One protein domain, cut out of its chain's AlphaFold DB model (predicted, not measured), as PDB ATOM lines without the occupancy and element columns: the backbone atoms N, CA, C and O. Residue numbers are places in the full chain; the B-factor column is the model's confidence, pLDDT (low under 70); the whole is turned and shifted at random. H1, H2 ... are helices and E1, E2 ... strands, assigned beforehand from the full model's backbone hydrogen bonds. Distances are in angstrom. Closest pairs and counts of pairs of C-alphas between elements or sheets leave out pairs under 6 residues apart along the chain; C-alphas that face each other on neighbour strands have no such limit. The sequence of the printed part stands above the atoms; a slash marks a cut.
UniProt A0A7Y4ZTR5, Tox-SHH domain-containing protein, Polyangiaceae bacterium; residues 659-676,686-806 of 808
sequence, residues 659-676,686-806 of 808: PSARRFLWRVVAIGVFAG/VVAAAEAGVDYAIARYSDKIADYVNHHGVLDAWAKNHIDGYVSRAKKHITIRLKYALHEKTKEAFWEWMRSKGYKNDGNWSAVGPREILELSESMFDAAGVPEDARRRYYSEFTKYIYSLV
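Overview. This is residues 659 to 676 and 686 to 806 of the 808 residues of the protein "Tox-SHH domain-containing protein" of Polyangiaceae bacterium (UniProt A0A7Y4ZTR5). A rounded, mostly helical body has H4 in the middle of its helices, with H1, H2 and H3 packed round it, and a small three-stranded sheet stands to one side. H3 and H5 cover one face of that sheet, and H1 lies beside H5. The printed part has 139 residues, with five named helices and three named strands in the order H1 E1 E2 H2 E3 H3 H4 H5; the sheet runs E1, E3, E2, antiparallel throughout, and the class is mostly helix. The whole is compact, with a radius of gyration of the C-alphas of 14.5 A and spans of 40 by 35 by 31 A.

Along the chain. H1, residues 659 to 673, begins with C-alpha 659 at (-41.255, -37.632, -48.321) and is 21.1 A long. After the cut come strands E1, residues 696 to 700, and E2, residues 708 to 711. H2, residues 713 to 722, measures 14.6 A. E3, residues 734 to 739, measures 16.6 A and begins with C-alpha 734 at (-33.824, -18.365, -43.274). H3, residues 740 to 757, is the longest helix at 26.3 A. H4, residues 770 to 783, measures 20.2 A. H5, residues 788 to 804, measures 24.3 A and ends with C-alpha 804 at (-31.684, -28.463, -50.946).

Arrangement. H4 is the hub, touching three helices. It forms a helical hairpin with H3, opposite ways at a steep tilt of 42 degrees; their closest C-alphas, Thr 746 and Met 780, are 4.6 A apart. With its residues 773 to 777 alone H4 touches H2, at a shallow tilt of 7 degrees, the closest C-alphas being Leu 715 and Ile 773, 6.6 A apart. H1 touches H4 with residues 661 to 665 alone, closest at the C-alphas of Ala 661 and Pro 770, 5.9 A. H1 also touches H5, opposite ways at a shallow tilt of 30 degrees, closest at the C-alphas of Val 673 and Arg 792, 6.6 A. H3 and H5 are apart. In the sheet, N 697 and O 737 of E1 and E3 are 2.8 A apart, and N 711 and O 736 of E2 and E3 are 2.8 A apart, both within hydrogen-bond range. H3 and H5 make two layers with it, helices on one face of a sheet. H5 has a height over the sheet of 7.9 A and runs along the strands, at 9 degrees to E3 on the local plane. H4 only just is on the sheet and only grazes it, with residues 777 to 781. Every O i to N i+4 pair is within hydrogen-bond range in H1 and H5; the counts are 5 of 6 in H2, 12 of 14 in H3 and 9 of 10 in H4.

Size, cuts and confidence. The two C-alphas farthest apart, Val 686 and Gly 758, are 40.8 A apart. Residues 677 to 685 are not printed, and C-alphas 676 and 686 are 22.5 A apart across this cut. The links H2 to E3 and H3 to H4 are long. The mean pLDDT of the printed part is 70.8; 49 residues are under 70, among them 659 to 676, 686 to 694 and 799 to 806.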
ATOM      1  N   PRO A 659     -40.761 -38.050 -47.008       43.69
ATOM      2  CA  PRO A 659     -41.255 -37.632 -48.321       43.69
ATOM      3  C   PRO A 659     -42.661 -37.011 -48.319       43.69
ATOM      4  O   PRO A 659     -42.919 -36.077 -49.084       43.69
ATOM      5  N   SER A 660     -43.587 -37.479 -47.469       50.00
ATOM      6  CA  SER A 660     -44.976 -36.980 -47.462       50.00
ATOM      7  C   SER A 660     -45.073 -35.589 -46.823       50.00
ATOM      8  O   SER A 660     -45.758 -34.708 -47.352       50.00
ATOM      9  N   ALA A 661     -44.278 -35.345 -45.777       50.53
ATOM     10  CA  ALA A 661     -44.085 -34.047 -45.136       50.53
ATOM     11  C   ALA A 661     -43.557 -32.982 -46.116       50.53
ATOM     12  O   ALA A 661     -44.120 -31.887 -46.223       50.53
ATOM     13  N   ARG A 662     -42.513 -33.326 -46.885       56.09
ATOM     14  CA  ARG A 662     -41.931 -32.462 -47.926       56.09
ATOM     15  C   ARG A 662     -42.970 -32.117 -48.995       56.09
ATOM     16  O   ARG A 662     -43.165 -30.936 -49.308       56.09
ATOM     17  N   ARG A 663     -43.662 -33.129 -49.537       50.56
ATOM     18  CA  ARG A 663     -44.692 -32.969 -50.584       50.56
ATOM     19  C   ARG A 663     -45.885 -32.135 -50.103       50.56
ATOM     20  O   ARG A 663     -46.396 -31.318 -50.866       50.56
ATOM     21  N   PHE A 664     -46.316 -32.293 -48.848       52.94
ATOM     22  CA  PHE A 664     -47.422 -31.524 -48.269       52.94
ATOM     23  C   PHE A 664     -47.076 -30.042 -48.084       52.94
ATOM     24  O   PHE A 664     -47.835 -29.187 -48.538       52.94
ATOM     25  N   LEU A 665     -45.925 -29.723 -47.479       53.22
ATOM     26  CA  LEU A 665     -45.488 -28.332 -47.298       53.22
ATOM     27  C   LEU A 665     -45.383 -27.605 -48.639       53.22
ATOM     28  O   LEU A 665     -45.849 -26.478 -48.780       53.22
ATOM     29  N   TRP A 666     -44.866 -28.291 -49.655       48.69
ATOM     30  CA  TRP A 666     -44.795 -27.756 -51.007       48.69
ATOM     31  C   TRP A 666     -46.183 -27.518 -51.630       48.69
ATOM     32  O   TRP A 666     -46.412 -26.462 -52.220       48.69
ATOM     33  N   ARG A 667     -47.148 -28.433 -51.435       45.91
ATOM     34  CA  ARG A 667     -48.551 -28.244 -51.858       45.91
ATOM     35  C   ARG A 667     -49.209 -27.038 -51.182       45.91
ATOM     36  O   ARG A 667     -49.887 -26.277 -51.864       45.91
ATOM     37  N   VAL A 668     -48.999 -26.831 -49.880       43.94
ATOM     38  CA  VAL A 668     -49.585 -25.695 -49.143       43.94
ATOM     39  C   VAL A 668     -48.930 -24.369 -49.534       43.94
ATOM     40  O   VAL A 668     -49.639 -23.388 -49.750       43.94
ATOM     41  N   VAL A 669     -47.606 -24.340 -49.721       44.09
ATOM     42  CA  VAL A 669     -46.897 -23.156 -50.231       44.09
ATOM     43  C   VAL A 669     -47.351 -22.823 -51.645       44.09
ATOM     44  O   VAL A 669     -47.642 -21.668 -51.919       44.09
ATOM     45  N   ALA A 670     -47.497 -23.812 -52.526       36.16
ATOM     46  CA  ALA A 670     -48.030 -23.587 -53.862       36.16
ATOM     47  C   ALA A 670     -49.463 -23.022 -53.804       36.16
ATOM     48  O   ALA A 670     -49.731 -21.980 -54.391       36.16
ATOM     49  N   ILE A 671     -50.372 -23.627 -53.033       37.03
ATOM     50  CA  ILE A 671     -51.769 -23.170 -52.910       37.03
ATOM     51  C   ILE A 671     -51.866 -21.753 -52.300       37.03
ATOM     52  O   ILE A 671     -52.631 -20.934 -52.812       37.03
ATOM     53  N   GLY A 672     -51.066 -21.429 -51.275       36.69
ATOM     54  CA  GLY A 672     -51.028 -20.108 -50.629       36.69
ATOM     55  C   GLY A 672     -50.315 -19.017 -51.444       36.69
ATOM     56  O   GLY A 672     -50.726 -17.859 -51.425       36.69
ATOM     57  N   VAL A 673     -49.298 -19.374 -52.241       38.16
ATOM     58  CA  VAL A 673     -48.657 -18.478 -53.225       38.16
ATOM     59  C   VAL A 673     -49.653 -18.046 -54.305       38.16
ATOM     60  O   VAL A 673     -49.572 -16.930 -54.806       38.16
ATOM     61  N   PHE A 674     -50.644 -18.876 -54.638       35.75
ATOM     62  CA  PHE A 674     -51.544 -18.630 -55.765       35.75
ATOM     63  C   PHE A 674     -52.783 -17.781 -55.477       35.75
ATOM     64  O   PHE A 674     -53.500 -17.445 -56.424       35.75
ATOM     65  N   ALA A 675     -53.040 -17.394 -54.226       32.78
ATOM     66  CA  ALA A 675     -54.209 -16.593 -53.862       32.78
ATOM     67  C   ALA A 675     -54.008 -15.064 -53.981       32.78
ATOM     68  O   ALA A 675     -55.009 -14.363 -54.072       32.78
ATOM     69  N   GLY A 676     -52.769 -14.548 -54.061       31.67
ATOM     70  CA  GLY A 676     -52.514 -13.103 -53.895       31.67
ATOM     71  C   GLY A 676     -51.376 -12.467 -54.705       31.67
ATOM     72  O   GLY A 676     -50.885 -11.415 -54.303       31.67
ATOM     73  N   VAL A 686     -31.696  -8.932 -50.772       34.41
ATOM     74  CA  VAL A 686     -30.905  -8.154 -49.837       34.41
ATOM     75  C   VAL A 686     -31.415  -8.575 -48.471       34.41
ATOM     76  O   VAL A 686     -32.623  -8.585 -48.230       34.41
ATOM     77  N   VAL A 687     -30.496  -8.995 -47.604       40.34
ATOM     78  CA  VAL A 687     -30.735  -9.113 -46.165       40.34
ATOM     79  C   VAL A 687     -31.413  -7.812 -45.750       40.34
ATOM     80  O   VAL A 687     -30.761  -6.769 -45.757       40.34
ATOM     81  N   ALA A 688     -32.722  -7.844 -45.495       40.62
ATOM     82  CA  ALA A 688     -33.435  -6.664 -45.046       40.62
ATOM     83  C   ALA A 688     -32.877  -6.344 -43.658       40.62
ATOM     84  O   ALA A 688     -33.239  -6.970 -42.659       40.62
ATOM     85  N   ALA A 689     -31.919  -5.417 -43.609       41.34
ATOM     86  CA  ALA A 689     -31.687  -4.644 -42.408       41.34
ATOM     87  C   ALA A 689     -33.052  -4.094 -41.992       41.34
ATOM     88  O   ALA A 689     -33.816  -3.673 -42.859       41.34
ATOM     89  N   ALA A 690     -33.367  -4.181 -40.699       42.88
ATOM     90  CA  ALA A 690     -34.609  -3.674 -40.140       42.88
ATOM     91  C   ALA A 690     -34.936  -2.302 -40.749       42.88
ATOM     92  O   ALA A 690     -34.233  -1.325 -40.487       42.88
ATOM     93  N   GLU A 691     -35.957  -2.235 -41.601       46.91
ATOM     94  CA  GLU A 691     -36.480  -0.950 -42.036       46.91
ATOM     95  C   GLU A 691     -37.044  -0.260 -40.791       46.91
ATOM     96  O   GLU A 691     -37.752  -0.874 -39.984       46.91
ATOM     97  N   ALA A 692     -36.673   1.003 -40.582       43.88
ATOM     98  CA  ALA A 692     -37.101   1.753 -39.411       43.88
ATOM     99  C   ALA A 692     -38.638   1.781 -39.350       43.88
ATOM    100  O   ALA A 692     -39.290   2.334 -40.229       43.88
ATOM    101  N   GLY A 693     -39.209   1.170 -38.308       54.72
ATOM    102  CA  GLY A 693     -40.660   1.073 -38.118       54.72
ATOM    103  C   GLY A 693     -41.292  -0.267 -38.507       54.72
ATOM    104  O   GLY A 693     -42.472  -0.451 -38.229       54.72
ATOM    105  N   VAL A 694     -40.542  -1.225 -39.064       61.94
ATOM    106  CA  VAL A 694     -41.072  -2.561 -39.394       61.94
ATOM    107  C   VAL A 694     -40.911  -3.514 -38.207       61.94
ATOM    108  O   VAL A 694     -39.888  -3.543 -37.529       61.94
ATOM    109  N   ASP A 695     -41.940  -4.297 -37.914       77.50
ATOM    110  CA  ASP A 695     -42.047  -5.095 -36.687       77.50
ATOM    111  C   ASP A 695     -41.522  -6.542 -36.816       77.50
ATOM    112  O   ASP A 695     -41.416  -7.280 -35.827       77.50
ATOM    113  N   TYR A 696     -41.098  -6.917 -38.025       76.12
ATOM    114  CA  TYR A 696     -40.513  -8.211 -38.375       76.12
ATOM    115  C   TYR A 696     -39.336  -8.061 -39.360       76.12
ATOM    116  O   TYR A 696     -39.158  -7.014 -39.977       76.12
ATOM    117  N   ALA A 697     -38.537  -9.117 -39.533       74.25
ATOM    118  CA  ALA A 697     -37.492  -9.205 -40.559       74.25
ATOM    119  C   ALA A 697     -37.318 -10.648 -41.061       74.25
ATOM    120  O   ALA A 697     -37.478 -11.591 -40.290       74.25
ATOM    121  N   ILE A 698     -36.947 -10.835 -42.332       73.12
ATOM    122  CA  ILE A 698     -36.572 -12.142 -42.898       73.12
ATOM    123  C   ILE A 698     -35.060 -12.137 -43.112       73.12
ATOM    124  O   ILE A 698     -34.549 -11.384 -43.938       73.12
ATOM    125  N   ALA A 699     -34.339 -12.959 -42.354       74.62
ATOM    126  CA  ALA A 699     -32.876 -12.961 -42.346       74.62
ATOM    127  C   ALA A 699     -32.322 -14.376 -42.177       74.62
ATOM    128  O   ALA A 699     -33.065 -15.307 -41.854       74.62
ATOM    129  N   ARG A 700     -31.008 -14.557 -42.360       77.62
ATOM    130  CA  ARG A 700     -30.387 -15.840 -42.020       77.62
ATOM    131  C   ARG A 700     -30.360 -16.012 -40.513       77.62
ATOM    132  O   ARG A 700     -30.270 -15.053 -39.742       77.62
ATOM    133  N   TYR A 701     -30.364 -17.265 -40.091       78.56
ATOM    134  CA  TYR A 701     -30.339 -17.644 -38.693       78.56
ATOM    135  C   TYR A 701     -29.181 -16.985 -37.939       78.56
ATOM    136  O   TYR A 701     -29.369 -16.477 -36.832       78.56
ATOM    137  N   SER A 702     -27.997 -16.963 -38.560       78.19
ATOM    138  CA  SER A 702     -26.768 -16.428 -37.973       78.19
ATOM    139  C   SER A 702     -26.654 -14.904 -37.970       78.19
ATOM    140  O   SER A 702     -25.773 -14.383 -37.285       78.19
ATOM    141  N   ASP A 703     -27.475 -14.186 -38.738       80.06
ATOM    142  CA  ASP A 703     -27.367 -12.727 -38.827       80.06
ATOM    143  C   ASP A 703     -27.754 -12.109 -37.468       80.06
ATOM    144  O   ASP A 703     -28.654 -12.600 -36.800       80.06
ATOM    145  N   LYS A 704     -27.082 -11.065 -36.977       74.50
ATOM    146  CA  LYS A 704     -27.480 -10.397 -35.720       74.50
ATOM    147  C   LYS A 704     -28.181  -9.086 -36.055       74.50
ATOM    148  O   LYS A 704     -27.550  -8.193 -36.605       74.50
ATOM    149  N   ILE A 705     -29.461  -8.979 -35.704       73.44
ATOM    150  CA  ILE A 705     -30.255  -7.753 -35.846       73.44
ATOM    151  C   ILE A 705     -30.647  -7.299 -34.440       73.44
ATOM    152  O   ILE A 705     -31.253  -8.080 -33.704       73.44
ATOM    153  N   ALA A 706     -30.247  -6.084 -34.057       74.00
ATOM    154  CA  ALA A 706     -30.583  -5.502 -32.758       74.00
ATOM    155  C   ALA A 706     -32.108  -5.397 -32.596       74.00
ATOM    156  O   ALA A 706     -32.792  -5.093 -33.563       74.00
ATOM    157  N   ASP A 707     -32.619  -5.673 -31.395       78.88
ATOM    158  CA  ASP A 707     -34.044  -5.613 -31.017       78.88
ATOM    159  C   ASP A 707     -34.984  -6.682 -31.611       78.88
ATOM    160  O   ASP A 707     -36.165  -6.718 -31.253       78.88
ATOM    161  N   TYR A 708     -34.475  -7.617 -32.427       81.50
ATOM    162  CA  TYR A 708     -35.263  -8.739 -32.957       81.50
ATOM    163  C   TYR A 708     -34.831 -10.094 -32.393       81.50
ATOM    164  O   TYR A 708     -33.648 -10.421 -32.284       81.50
ATOM    165  N   VAL A 709     -35.829 -10.934 -32.132       83.31
ATOM    166  CA  VAL A 709     -35.700 -12.326 -31.713       83.31
ATOM    167  C   VAL A 709     -36.090 -13.240 -32.865       83.31
ATOM    168  O   VAL A 709     -37.079 -13.034 -33.564       83.31
ATOM    169  N   ASN A 710     -35.291 -14.276 -33.046       81.88
ATOM    170  CA  ASN A 710     -35.518 -15.357 -33.986       81.88
ATOM    171  C   ASN A 710     -36.843 -16.094 -33.701       81.88
ATOM    172  O   ASN A 710     -37.008 -16.685 -32.638       81.88
ATOM    173  N   HIS A 711     -37.757 -16.100 -34.671       75.31
ATOM    174  CA  HIS A 711     -39.055 -16.763 -34.606       75.31
ATOM    175  C   HIS A 711     -39.087 -17.955 -35.578       75.31
ATOM    176  O   HIS A 711     -39.502 -17.843 -36.726       75.31
ATOM    177  N   HIS A 712     -38.581 -19.102 -35.124       63.81
ATOM    178  CA  HIS A 712     -38.516 -20.345 -35.914       63.81
ATOM    179  C   HIS A 712     -38.931 -21.581 -35.105       63.81
ATOM    180  O   HIS A 712     -38.836 -22.694 -35.604       63.81
ATOM    181  N   GLY A 713     -39.355 -21.410 -33.846       67.56
ATOM    182  CA  GLY A 713     -39.362 -22.488 -32.853       67.56
ATOM    183  C   GLY A 713     -40.130 -23.741 -33.272       67.56
ATOM    184  O   GLY A 713     -39.602 -24.835 -33.120       67.56
ATOM    185  N   VAL A 714     -41.338 -23.587 -33.816       82.31
ATOM    186  CA  VAL A 714     -42.256 -24.719 -34.019       82.31
ATOM    187  C   VAL A 714     -41.986 -25.474 -35.322       82.31
ATOM    188  O   VAL A 714     -41.856 -26.691 -35.289       82.31
ATOM    189  N   LEU A 715     -41.791 -24.779 -36.448       82.00
ATOM    190  CA  LEU A 715     -41.478 -25.417 -37.737       82.00
ATOM    191  C   LEU A 715     -40.085 -26.035 -37.770       82.00
ATOM    192  O   LEU A 715     -39.931 -27.122 -38.311       82.00
ATOM    193  N   ASP A 716     -39.086 -25.380 -37.175       83.00
ATOM    194  CA  ASP A 716     -37.729 -25.926 -37.036       83.00
ATOM    195  C   ASP A 716     -37.734 -27.182 -36.151       83.00
ATOM    196  O   ASP A 716     -37.141 -28.202 -36.509       83.00
ATOM    197  N   ALA A 717     -38.447 -27.139 -35.017       84.50
ATOM    198  CA  ALA A 717     -38.554 -28.283 -34.117       84.50
ATOM    199  C   ALA A 717     -39.355 -29.434 -34.738       84.50
ATOM    200  O   ALA A 717     -38.976 -30.594 -34.588       84.50
ATOM    201  N   TRP A 718     -40.416 -29.128 -35.478       87.50
ATOM    202  CA  TRP A 718     -41.178 -30.122 -36.219       87.50
ATOM    203  C   TRP A 718     -40.356 -30.740 -37.354       87.50
ATOM    204  O   TRP A 718     -40.254 -31.963 -37.425       87.50
ATOM    205  N   ALA A 719     -39.703 -29.928 -38.191       82.06
ATOM    206  CA  ALA A 719     -38.923 -30.399 -39.336       82.06
ATOM    207  C   ALA A 719     -37.767 -31.306 -38.907       82.06
ATOM    208  O   ALA A 719     -37.554 -32.347 -39.520       82.06
ATOM    209  N   LYS A 720     -37.097 -30.989 -37.792       84.38
ATOM    210  CA  LYS A 720     -36.069 -31.851 -37.188       84.38
ATOM    211  C   LYS A 720     -36.554 -33.283 -36.915       84.38
ATOM    212  O   LYS A 720     -35.744 -34.201 -36.934       84.38
ATOM    213  N   ASN A 721     -37.842 -33.469 -36.629       80.88
ATOM    214  CA  ASN A 721     -38.419 -34.772 -36.297       80.88
ATOM    215  C   ASN A 721     -39.084 -35.478 -37.491       80.88
ATOM    216  O   ASN A 721     -39.412 -36.653 -37.372       80.88
ATOM    217  N   HIS A 722     -39.295 -34.785 -38.617       74.75
ATOM    218  CA  HIS A 722     -40.058 -35.312 -39.759       74.75
ATOM    219  C   HIS A 722     -39.326 -35.239 -41.093       74.75
ATOM    220  O   HIS A 722     -39.875 -35.673 -42.095       74.75
ATOM    221  N   ILE A 723     -38.137 -34.643 -41.155       74.31
ATOM    222  CA  ILE A 723     -37.417 -34.428 -42.406       74.31
ATOM    223  C   ILE A 723     -35.996 -34.952 -42.246       74.31
ATOM    224  O   ILE A 723     -35.162 -34.340 -41.578       74.31
ATOM    225  N   ASP A 724     -35.711 -36.068 -42.912       71.81
ATOM    226  CA  ASP A 724     -34.375 -36.663 -42.922       71.81
ATOM    227  C   ASP A 724     -33.337 -35.668 -43.454       71.81
ATOM    228  O   ASP A 724     -33.579 -34.964 -44.438       71.81
ATOM    229  N   GLY A 725     -32.191 -35.576 -42.775       74.62
ATOM    230  CA  GLY A 725     -31.118 -34.632 -43.106       74.62
ATOM    231  C   GLY A 725     -31.365 -33.182 -42.669       74.62
ATOM    232  O   GLY A 725     -30.496 -32.335 -42.866       74.62
ATOM    233  N   TYR A 726     -32.511 -32.861 -42.054       80.00
ATOM    234  CA  TYR A 726     -32.786 -31.499 -41.594       80.00
ATOM    235  C   TYR A 726     -31.914 -31.106 -40.397       80.00
ATOM    236  O   TYR A 726     -32.000 -31.685 -39.310       80.00
ATOM    237  N   VAL A 727     -31.100 -30.062 -40.573       81.12
ATOM    238  CA  VAL A 727     -30.276 -29.490 -39.503       81.12
ATOM    239  C   VAL A 727     -31.005 -28.302 -38.884       81.12
ATOM    240  O   VAL A 727     -31.035 -27.204 -39.444       81.12
ATOM    241  N   SER A 728     -31.551 -28.518 -37.686       81.00
ATOM    242  CA  SER A 728     -32.180 -27.454 -36.894       81.00
ATOM    243  C   SER A 728     -31.215 -26.283 -36.697       81.00
ATOM    244  O   SER A 728     -30.050 -26.472 -36.330       81.00
ATOM    245  N   ARG A 729     -31.709 -25.062 -36.938       76.69
ATOM    246  CA  ARG A 729     -30.974 -23.798 -36.737       76.69
ATOM    247  C   ARG A 729     -29.661 -23.696 -37.527       76.69
ATOM    248  O   ARG A 729     -28.702 -23.062 -37.074       76.69
ATOM    249  N   ALA A 730     -29.592 -24.302 -38.713       77.88
ATOM    250  CA  ALA A 730     -28.418 -24.194 -39.578       77.88
ATOM    251  C   ALA A 730     -28.084 -22.724 -39.901       77.88
ATOM    252  O   ALA A 730     -28.968 -21.919 -40.181       77.88
ATOM    253  N   LYS A 731     -26.792 -22.357 -39.916       75.31
ATOM    254  CA  LYS A 731     -26.342 -20.953 -40.081       75.31
ATOM    255  C   LYS A 731     -26.950 -20.251 -41.303       75.31
ATOM    256  O   LYS A 731     -27.297 -19.078 -41.221       75.31
ATOM    257  N   LYS A 732     -27.071 -20.973 -42.424       68.06
ATOM    258  CA  LYS A 732     -27.603 -20.464 -43.700       68.06
ATOM    259  C   LYS A 732     -29.136 -20.485 -43.785       68.06
ATOM    260  O   LYS A 732     -29.678 -19.941 -44.739       68.06
ATOM    261  N   HIS A 733     -29.822 -21.097 -42.821       73.19
ATOM    262  CA  HIS A 733     -31.277 -21.216 -42.806       73.19
ATOM    263  C   HIS A 733     -31.940 -19.842 -42.673       73.19
ATOM    264  O   HIS A 733     -31.459 -19.001 -41.916       73.19
ATOM    265  N   ILE A 734     -33.054 -19.612 -43.369       73.06
ATOM    266  CA  ILE A 734     -33.824 -18.365 -43.274       73.06
ATOM    267  C   ILE A 734     -34.821 -18.445 -42.111       73.06
ATOM    268  O   ILE A 734     -35.444 -19.474 -41.879       73.06
ATOM    269  N   THR A 735     -34.975 -17.364 -41.356       79.06
ATOM    270  CA  THR A 735     -35.935 -17.247 -40.250       79.06
ATOM    271  C   THR A 735     -36.697 -15.936 -40.359       79.06
ATOM    272  O   THR A 735     -36.139 -14.925 -40.794       79.06
ATOM    273  N   ILE A 736     -37.953 -15.936 -39.911       84.25
ATOM    274  CA  ILE A 736     -38.617 -14.694 -39.516       84.25
ATOM    275  C   ILE A 736     -38.060 -14.291 -38.155       84.25
ATOM    276  O   ILE A 736     -37.809 -15.131 -37.290       84.25
ATOM    277  N   ARG A 737     -37.818 -13.003 -37.972       84.19
ATOM    278  CA  ARG A 737     -37.436 -12.394 -36.707       84.19
ATOM    279  C   ARG A 737     -38.497 -11.385 -36.324       84.19
ATOM    280  O   ARG A 737     -38.986 -10.670 -37.190       84.19
ATOM    281  N   LEU A 738     -38.829 -11.321 -35.046       84.94
ATOM    282  CA  LEU A 738     -39.862 -10.445 -34.499       84.94
ATOM    283  C   LEU A 738     -39.261  -9.601 -33.386       84.94
ATOM    284  O   LEU A 738     -38.399 -10.086 -32.652       84.94
ATOM    285  N   LYS A 739     -39.736  -8.369 -33.200       84.75
ATOM    286  CA  LYS A 739     -39.419  -7.632 -31.968       84.75
ATOM    287  C   LYS A 739     -39.858  -8.433 -30.745       84.75
ATOM    288  O   LYS A 739     -40.857  -9.152 -30.797       84.75
ATOM    289  N   TYR A 740     -39.141  -8.276 -29.632       83.62
ATOM    290  CA  TYR A 740     -39.369  -9.065 -28.414       83.62
ATOM    291  C   TYR A 740     -40.849  -9.107 -27.988       83.62
ATOM    292  O   TYR A 740     -41.396 -10.182 -27.768       83.62
ATOM    293  N   ALA A 741     -41.534  -7.959 -27.965       83.31
ATOM    294  CA  ALA A 741     -42.942  -7.881 -27.564       83.31
ATOM    295  C   ALA A 741     -43.890  -8.694 -28.470       83.31
ATOM    296  O   ALA A 741     -44.855  -9.276 -27.985       83.31
ATOM    297  N   LEU A 742     -43.616  -8.765 -29.775       85.44
ATOM    298  CA  LEU A 742     -44.415  -9.550 -30.724       85.44
ATOM    299  C   LEU A 742     -44.058 -11.028 -30.670       85.44
ATOM    300  O   LEU A 742     -44.937 -11.880 -30.765       85.44
ATOM    301  N   HIS A 743     -42.782 -11.337 -30.445       87.06
ATOM    302  CA  HIS A 743     -42.349 -12.697 -30.173       87.06
ATOM    303  C   HIS A 743     -43.068 -13.273 -28.938       87.06
ATOM    304  O   HIS A 743     -43.503 -14.422 -28.975       87.06
ATOM    305  N   GLU A 744     -43.275 -12.489 -27.874       85.00
ATOM    306  CA  GLU A 744     -44.050 -12.943 -26.708       85.00
ATOM    307  C   GLU A 744     -45.517 -13.252 -27.047       85.00
ATOM    308  O   GLU A 744     -46.014 -14.292 -26.616       85.00
ATOM    309  N   LYS A 745     -46.183 -12.453 -27.896       86.75
ATOM    310  CA  LYS A 745     -47.563 -12.740 -28.348       86.75
ATOM    311  C   LYS A 745     -47.686 -14.099 -29.033       86.75
ATOM    312  O   LYS A 745     -48.670 -14.811 -28.852       86.75
ATOM    313  N   THR A 746     -46.662 -14.505 -29.781       87.62
ATOM    314  CA  THR A 746     -46.674 -15.821 -30.434       87.62
ATOM    315  C   THR A 746     -46.641 -16.988 -29.447       87.62
ATOM    316  O   THR A 746     -47.141 -18.066 -29.759       87.62
ATOM    317  N   LYS A 747     -46.097 -16.790 -28.236       86.81
ATOM    318  CA  LYS A 747     -46.107 -17.823 -27.192       86.81
ATOM    319  C   LYS A 747     -47.512 -18.055 -26.652       86.81
ATOM    320  O   LYS A 747     -47.853 -19.191 -26.342       86.81
ATOM    321  N   GLU A 748     -48.325 -17.010 -26.540       85.62
ATOM    322  CA  GLU A 748     -49.715 -17.132 -26.089       85.62
ATOM    323  C   GLU A 748     -50.535 -17.967 -27.080       85.62
ATOM    324  O   GLU A 748     -51.151 -18.952 -26.669       85.62
ATOM    325  N   ALA A 749     -50.426 -17.660 -28.380       87.06
ATOM    326  CA  ALA A 749     -51.042 -18.439 -29.458       87.06
ATOM    327  C   ALA A 749     -50.575 -19.905 -29.456       87.06
ATOM    328  O   ALA A 749     -51.384 -20.826 -29.569       87.06
ATOM    329  N   PHE A 750     -49.276 -20.138 -29.234       88.69
ATOM    330  CA  PHE A 750     -48.728 -21.483 -29.077       88.69
ATOM    331  C   PHE A 750     -49.389 -22.253 -27.922       88.69
ATOM    332  O   PHE A 750     -49.831 -23.389 -28.101       88.69
ATOM    333  N   TRP A 751     -49.497 -21.645 -26.738       86.88
ATOM    334  CA  TRP A 751     -50.090 -22.302 -25.570       86.88
ATOM    335  C   TRP A 751     -51.594 -22.529 -25.701       86.88
ATOM    336  O   TRP A 751     -52.120 -23.520 -25.189       86.88
ATOM    337  N   GLU A 752     -52.309 -21.622 -26.358       87.69
ATOM    338  CA  GLU A 752     -53.722 -21.799 -26.680       87.69
ATOM    339  C   GLU A 752     -53.934 -22.973 -27.641       87.69
ATOM    340  O   GLU A 752     -54.745 -23.858 -27.358       87.69
ATOM    341  N   TRP A 753     -53.134 -23.047 -28.704       89.38
ATOM    342  CA  TRP A 753     -53.194 -24.131 -29.677       89.38
ATOM    343  C   TRP A 753     -52.836 -25.496 -29.069       89.38
ATOM    344  O   TRP A 753     -53.559 -26.473 -29.260       89.38
ATOM    345  N   MET A 754     -51.773 -25.574 -28.260       83.38
ATOM    346  CA  MET A 754     -51.382 -26.824 -27.587       83.38
ATOM    347  C   MET A 754     -52.499 -27.350 -26.676       83.38
ATOM    348  O   MET A 754     -52.787 -28.548 -26.674       83.38
ATOM    349  N   ARG A 755     -53.169 -26.452 -25.937       86.75
ATOM    350  CA  ARG A 755     -54.312 -26.807 -25.082       86.75
ATOM    351  C   ARG A 755     -55.520 -27.259 -25.894       86.75
ATOM    352  O   ARG A 755     -56.158 -28.230 -25.500       86.75
ATOM    353  N   SER A 756     -55.826 -26.589 -27.007       84.62
ATOM    354  CA  SER A 756     -56.998 -26.921 -27.829       84.62
ATOM    355  C   SER A 756     -56.856 -28.260 -28.555       84.62
ATOM    356  O   SER A 756     -57.843 -28.972 -28.724       84.62
ATOM    357  N   LYS A 757     -55.630 -28.635 -28.934       82.06
ATOM    358  CA  LYS A 757     -55.331 -29.905 -29.611       82.06
ATOM    359  C   LYS A 757     -54.957 -31.047 -28.656       82.06
ATOM    360  O   LYS A 757     -54.855 -32.189 -29.089       82.06
ATOM    361  N   GLY A 758     -54.765 -30.766 -27.364       84.00
ATOM    362  CA  GLY A 758     -54.427 -31.773 -26.350       84.00
ATOM    363  C   GLY A 758     -52.970 -32.255 -26.379       84.00
ATOM    364  O   GLY A 758     -52.663 -33.300 -25.806       84.00
ATOM    365  N   TYR A 759     -52.064 -31.508 -27.020       81.25
ATOM    366  CA  TYR A 759     -50.639 -31.837 -27.072       81.25
ATOM    367  C   TYR A 759     -49.915 -31.435 -25.777       81.25
ATOM    368  O   TYR A 759     -50.230 -30.425 -25.141       81.25
ATOM    369  N   LYS A 760     -48.899 -32.213 -25.385       74.88
ATOM    370  CA  LYS A 760     -48.009 -31.893 -24.257       74.88
ATOM    371  C   LYS A 760     -46.755 -31.191 -24.774       74.88
ATOM    372  O   LYS A 760     -46.215 -31.570 -25.802       74.88
ATOM    373  N   ASN A 761     -46.270 -30.180 -24.053       69.50
ATOM    374  CA  ASN A 761     -44.998 -29.527 -24.378       69.50
ATOM    375  C   ASN A 761     -43.816 -30.286 -23.751       69.50
ATOM    376  O   ASN A 761     -43.147 -29.782 -22.853       69.50
ATOM    377  N   ASP A 762     -43.601 -31.522 -24.187       72.25
ATOM    378  CA  ASP A 762     -42.476 -32.375 -23.777       72.25
ATOM    379  C   ASP A 762     -41.336 -32.385 -24.816       72.25
ATOM    380  O   ASP A 762     -40.343 -33.093 -24.658       72.25
ATOM    381  N   GLY A 763     -41.457 -31.565 -25.866       67.75
ATOM    382  CA  GLY A 763     -40.504 -31.498 -26.970       67.75
ATOM    383  C   GLY A 763     -40.662 -32.623 -27.995       67.75
ATOM    384  O   GLY A 763     -39.878 -32.666 -28.946       67.75
ATOM    385  N   ASN A 764     -41.661 -33.499 -27.843       73.44
ATOM    386  CA  ASN A 764     -41.969 -34.531 -28.817       73.44
ATOM    387  C   ASN A 764     -42.900 -33.995 -29.913       73.44
ATOM    388  O   ASN A 764     -44.120 -33.962 -29.771       73.44
ATOM    389  N   TRP A 765     -42.308 -33.598 -31.037       81.75
ATOM    390  CA  TRP A 765     -43.063 -33.079 -32.174       81.75
ATOM    391  C   TRP A 765     -43.562 -34.165 -33.120       81.75
ATOM    392  O   TRP A 765     -44.400 -33.849 -33.951       81.75
ATOM    393  N   SER A 766     -43.112 -35.422 -32.992       78.81
ATOM    394  CA  SER A 766     -43.383 -36.501 -33.963       78.81
ATOM    395  C   SER A 766     -44.864 -36.872 -34.111       78.81
ATOM    396  O   SER A 766     -45.228 -37.593 -35.033       78.81
ATOM    397  N   ALA A 767     -45.706 -36.445 -33.167       79.62
ATOM    398  CA  ALA A 767     -47.148 -36.674 -33.184       79.62
ATOM    399  C   ALA A 767     -47.930 -35.570 -33.918       79.62
ATOM    400  O   ALA A 767     -49.114 -35.750 -34.177       79.62
ATOM    401  N   VAL A 768     -47.291 -34.439 -34.232       79.19
ATOM    402  CA  VAL A 768     -47.935 -33.289 -34.874       79.19
ATOM    403  C   VAL A 768     -47.850 -33.446 -36.389       79.19
ATOM    404  O   VAL A 768     -46.757 -33.510 -36.949       79.19
ATOM    405  N   GLY A 769     -48.991 -33.470 -37.077       74.94
ATOM    406  CA  GLY A 769     -49.019 -33.586 -38.531       74.94
ATOM    407  C   GLY A 769     -48.521 -32.326 -39.265       74.94
ATOM    408  O   GLY A 769     -48.560 -31.217 -38.725       74.94
ATOM    409  N   PRO A 770     -48.127 -32.439 -40.549       67.81
ATOM    410  CA  PRO A 770     -47.651 -31.309 -41.356       67.81
ATOM    411  C   PRO A 770     -48.718 -30.219 -41.586       67.81
ATOM    412  O   PRO A 770     -48.388 -29.055 -41.800       67.81
ATOM    413  N   ARG A 771     -50.008 -30.569 -41.518       66.00
ATOM    414  CA  ARG A 771     -51.112 -29.596 -41.550       66.00
ATOM    415  C   ARG A 771     -51.226 -28.828 -40.238       66.00
ATOM    416  O   ARG A 771     -51.343 -27.609 -40.238       66.00
ATOM    417  N   GLU A 772     -51.167 -29.552 -39.130       78.50
ATOM    418  CA  GLU A 772     -51.308 -29.006 -37.784       78.50
ATOM    419  C   GLU A 772     -50.166 -28.052 -37.434       78.50
ATOM    420  O   GLU A 772     -50.407 -26.998 -36.850       78.50
ATOM    421  N   ILE A 773     -48.934 -28.364 -37.854       83.38
ATOM    422  CA  ILE A 773     -47.800 -27.464 -37.628       83.38
ATOM    423  C   ILE A 773     -47.915 -26.158 -38.424       83.38
ATOM    424  O   ILE A 773     -47.496 -25.105 -37.942       83.38
ATOM    425  N   LEU A 774     -48.501 -26.199 -39.624       76.88
ATOM    426  CA  LEU A 774     -48.771 -24.993 -40.406       76.88
ATOM    427  C   LEU A 774     -49.897 -24.170 -39.784       76.88
ATOM    428  O   LEU A 774     -49.744 -22.962 -39.667       76.88
ATOM    429  N   GLU A 775     -50.976 -24.807 -39.320       79.00
ATOM    430  CA  GLU A 775     -52.050 -24.127 -38.576       79.00
ATOM    431  C   GLU A 775     -51.498 -23.411 -37.334       79.00
ATOM    432  O   GLU A 775     -51.828 -22.252 -37.081       79.00
ATOM    433  N   LEU A 776     -50.610 -24.075 -36.588       86.00
ATOM    434  CA  LEU A 776     -49.930 -23.471 -35.447       86.00
ATOM    435  C   LEU A 776     -49.038 -22.295 -35.872       86.00
ATOM    436  O   LEU A 776     -49.047 -21.250 -35.225       86.00
ATOM    437  N   SER A 777     -48.293 -22.443 -36.968       86.31
ATOM    438  CA  SER A 777     -47.402 -21.393 -37.478       86.31
ATOM    439  C   SER A 777     -48.173 -20.159 -37.947       86.31
ATOM    440  O   SER A 777     -47.793 -19.044 -37.601       86.31
ATOM    441  N   GLU A 778     -49.288 -20.344 -38.658       84.25
ATOM    442  CA  GLU A 778     -50.181 -19.251 -39.057       84.25
ATOM    443  C   GLU A 778     -50.795 -18.551 -37.849       84.25
ATOM    444  O   GLU A 778     -50.726 -17.329 -37.764       84.25
ATOM    445  N   SER A 779     -51.293 -19.305 -36.865       83.25
ATOM    446  CA  SER A 779     -51.839 -18.729 -35.630       83.25
ATOM    447  C   SER A 779     -50.801 -17.880 -34.883       83.25
ATOM    448  O   SER A 779     -51.108 -16.796 -34.383       83.25
ATOM    449  N   MET A 780     -49.545 -18.331 -34.853       88.44
ATOM    450  CA  MET A 780     -48.433 -17.579 -34.271       88.44
ATOM    451  C   MET A 780     -48.106 -16.316 -35.080       88.44
ATOM    452  O   MET A 780     -47.866 -15.260 -34.492       88.44
ATOM    453  N   PHE A 781     -48.133 -16.388 -36.412       87.56
ATOM    454  CA  PHE A 781     -47.922 -15.226 -37.275       87.56
ATOM    455  C   PHE A 781     -49.059 -14.203 -37.199       87.56
ATOM    456  O   PHE A 781     -48.778 -13.001 -37.196       87.56
ATOM    457  N   ASP A 782     -50.307 -14.650 -37.067       83.88
ATOM    458  CA  ASP A 782     -51.473 -13.793 -36.834       83.88
ATOM    459  C   ASP A 782     -51.343 -13.028 -35.520       83.88
ATOM    460  O   ASP A 782     -51.484 -11.805 -35.499       83.88
ATOM    461  N   ALA A 783     -50.973 -13.714 -34.435       87.44
ATOM    462  CA  ALA A 783     -50.772 -13.084 -33.130       87.44
ATOM    463  C   ALA A 783     -49.659 -12.017 -33.141       87.44
ATOM    464  O   ALA A 783     -49.738 -11.011 -32.429       87.44
ATOM    465  N   ALA A 784     -48.624 -12.218 -33.961       85.31
ATOM    466  CA  ALA A 784     -47.540 -11.255 -34.155       85.31
ATOM    467  C   ALA A 784     -47.833 -10.180 -35.214       85.31
ATOM    468  O   ALA A 784     -47.008  -9.284 -35.387       85.31
ATOM    469  N   GLY A 785     -48.970 -10.243 -35.914       82.38
ATOM    470  CA  GLY A 785     -49.301  -9.305 -36.987       82.38
ATOM    471  C   GLY A 785     -48.346  -9.381 -38.181       82.38
ATOM    472  O   GLY A 785     -48.119  -8.373 -38.844       82.38
ATOM    473  N   VAL A 786     -47.752 -10.549 -38.451       80.12
ATOM    474  CA  VAL A 786     -46.841 -10.721 -39.592       80.12
ATOM    475  C   VAL A 786     -47.650 -10.626 -40.892       80.12
ATOM    476  O   VAL A 786     -48.605 -11.390 -41.043       80.12
ATOM    477  N   PRO A 787     -47.290  -9.750 -41.842       72.56
ATOM    478  CA  PRO A 787     -47.978  -9.637 -43.124       72.56
ATOM    479  C   PRO A 787     -47.904 -10.913 -43.963       72.56
ATOM    480  O   PRO A 787     -46.925 -11.663 -43.921       72.56
ATOM    481  N   GLU A 788     -48.948 -11.162 -44.751       57.91
ATOM    482  CA  GLU A 788     -49.103 -12.392 -45.533       57.91
ATOM    483  C   GLU A 788     -47.964 -12.598 -46.555       57.91
ATOM    484  O   GLU A 788     -47.495 -13.716 -46.765       57.91
ATOM    485  N   ASP A 789     -47.454 -11.527 -47.169       51.81
ATOM    486  CA  ASP A 789     -46.309 -11.560 -48.085       51.81
ATOM    487  C   ASP A 789     -45.013 -12.007 -47.394       51.81
ATOM    488  O   ASP A 789     -44.262 -12.817 -47.949       51.81
ATOM    489  N   ALA A 790     -44.789 -11.568 -46.153       65.44
ATOM    490  CA  ALA A 790     -43.641 -11.972 -45.355       65.44
ATOM    491  C   ALA A 790     -43.712 -13.455 -44.962       65.44
ATOM    492  O   ALA A 790     -42.713 -14.173 -45.076       65.44
ATOM    493  N   ARG A 791     -44.901 -13.943 -44.580       75.50
ATOM    494  CA  ARG A 791     -45.144 -15.374 -44.307       75.50
ATOM    495  C   ARG A 791     -44.862 -16.223 -45.543       75.50
ATOM    496  O   ARG A 791     -44.083 -17.172 -45.478       75.50
ATOM    497  N   ARG A 792     -45.421 -15.838 -46.698       62.19
ATOM    498  CA  ARG A 792     -45.215 -16.535 -47.981       62.19
ATOM    499  C   ARG A 792     -43.739 -16.606 -48.364       62.19
ATOM    500  O   ARG A 792     -43.260 -17.667 -48.769       62.19
ATOM    501  N   ARG A 793     -42.998 -15.505 -48.200       64.75
ATOM    502  CA  ARG A 793     -41.555 -15.462 -48.472       64.75
ATOM    503  C   ARG A 793     -40.772 -16.367 -47.520       64.75
ATOM    504  O   ARG A 793     -39.917 -17.117 -47.981       64.75
ATOM    505  N   TYR A 794     -41.095 -16.363 -46.229       74.69
ATOM    506  CA  TYR A 794     -40.488 -17.275 -45.258       74.69
ATOM    507  C   TYR A 794     -40.730 -18.744 -45.601       74.69
ATOM    508  O   TYR A 794     -39.769 -19.508 -45.664       74.69
ATOM    509  N   TYR A 795     -41.971 -19.145 -45.895       73.19
ATOM    510  CA  TYR A 795     -42.254 -20.532 -46.262       73.19
ATOM    511  C   TYR A 795     -41.594 -20.950 -47.571       73.19
ATOM    512  O   TYR A 795     -41.152 -22.092 -47.689       73.19
ATOM    513  N   SER A 796     -41.496 -20.038 -48.542       62.44
ATOM    514  CA  SER A 796     -40.756 -20.281 -49.780       62.44
ATOM    515  C   SER A 796     -39.294 -20.618 -49.484       62.44
ATOM    516  O   SER A 796     -38.806 -21.655 -49.929       62.44
ATOM    517  N   GLU A 797     -38.611 -19.809 -48.670       66.81
ATOM    518  CA  GLU A 797     -37.211 -20.042 -48.298       66.81
ATOM    519  C   GLU A 797     -37.021 -21.278 -47.403       66.81
ATOM    520  O   GLU A 797     -36.089 -22.056 -47.608       66.81
ATOM    521  N   PHE A 798     -37.931 -21.512 -46.455       72.69
ATOM    522  CA  PHE A 798     -37.947 -22.714 -45.616       72.69
ATOM    523  C   PHE A 798     -38.062 -23.985 -46.466       72.69
ATOM    524  O   PHE A 798     -37.319 -24.951 -46.288       72.69
ATOM    525  N   THR A 799     -38.947 -23.950 -47.463       65.69
ATOM    526  CA  THR A 799     -39.134 -25.043 -48.418       65.69
ATOM    527  C   THR A 799     -37.898 -25.206 -49.303       65.69
ATOM    528  O   THR A 799     -37.419 -26.324 -49.466       65.69
ATOM    529  N   LYS A 800     -37.305 -24.120 -49.825       62.41
ATOM    530  CA  LYS A 800     -36.045 -24.191 -50.592       62.41
ATOM    531  C   LYS A 800     -34.941 -24.898 -49.808       62.41
ATOM    532  O   LYS A 800     -34.288 -25.773 -50.369       62.41
ATOM    533  N   TYR A 801     -34.779 -24.567 -48.525       69.44
ATOM    534  CA  TYR A 801     -33.796 -25.213 -47.661       69.44
ATOM    535  C   TYR A 801     -34.073 -26.711 -47.491       69.44
ATOM    536  O   TYR A 801     -33.184 -27.520 -47.732       69.44
ATOM    537  N   ILE A 802     -35.306 -27.097 -47.150       66.62
ATOM    538  CA  ILE A 802     -35.693 -28.510 -46.992       66.62
ATOM    539  C   ILE A 802     -35.362 -29.329 -48.247       66.62
ATOM    540  O   ILE A 802     -34.855 -30.447 -48.157       66.62
ATOM    541  N   TYR A 803     -35.634 -28.770 -49.422       58.72
ATOM    542  CA  TYR A 803     -35.411 -29.456 -50.691       58.72
ATOM    543  C   TYR A 803     -33.958 -29.383 -51.182       58.72
ATOM    544  O   TYR A 803     -33.562 -30.241 -51.965       58.72
ATOM    545  N   SER A 804     -33.137 -28.442 -50.699       59.03
ATOM    546  CA  SER A 804     -31.684 -28.463 -50.946       59.03
ATOM    547  C   SER A 804     -30.951 -29.542 -50.145       59.03
ATOM    548  O   SER A 804     -29.821 -29.871 -50.466       59.03
ATOM    549  N   LEU A 805     -31.586 -30.143 -49.133       62.03
ATOM    550  CA  LEU A 805     -31.005 -31.263 -48.376       62.03
ATOM    551  C   LEU A 805     -30.944 -32.574 -49.183       62.03
ATOM    552  O   LEU A 805     -30.494 -33.583 -48.660       62.03
ATOM    553  N   VAL A 806     -31.450 -32.581 -50.422       46.84
ATOM    554  CA  VAL A 806     -31.419 -33.735 -51.342       46.84
ATOM    555  C   VAL A 806     -30.211 -33.663 -52.292       46.84
ATOM    556  O   VAL A 806     -30.006 -34.566 -53.092       46.84
TER     557      VAL A 806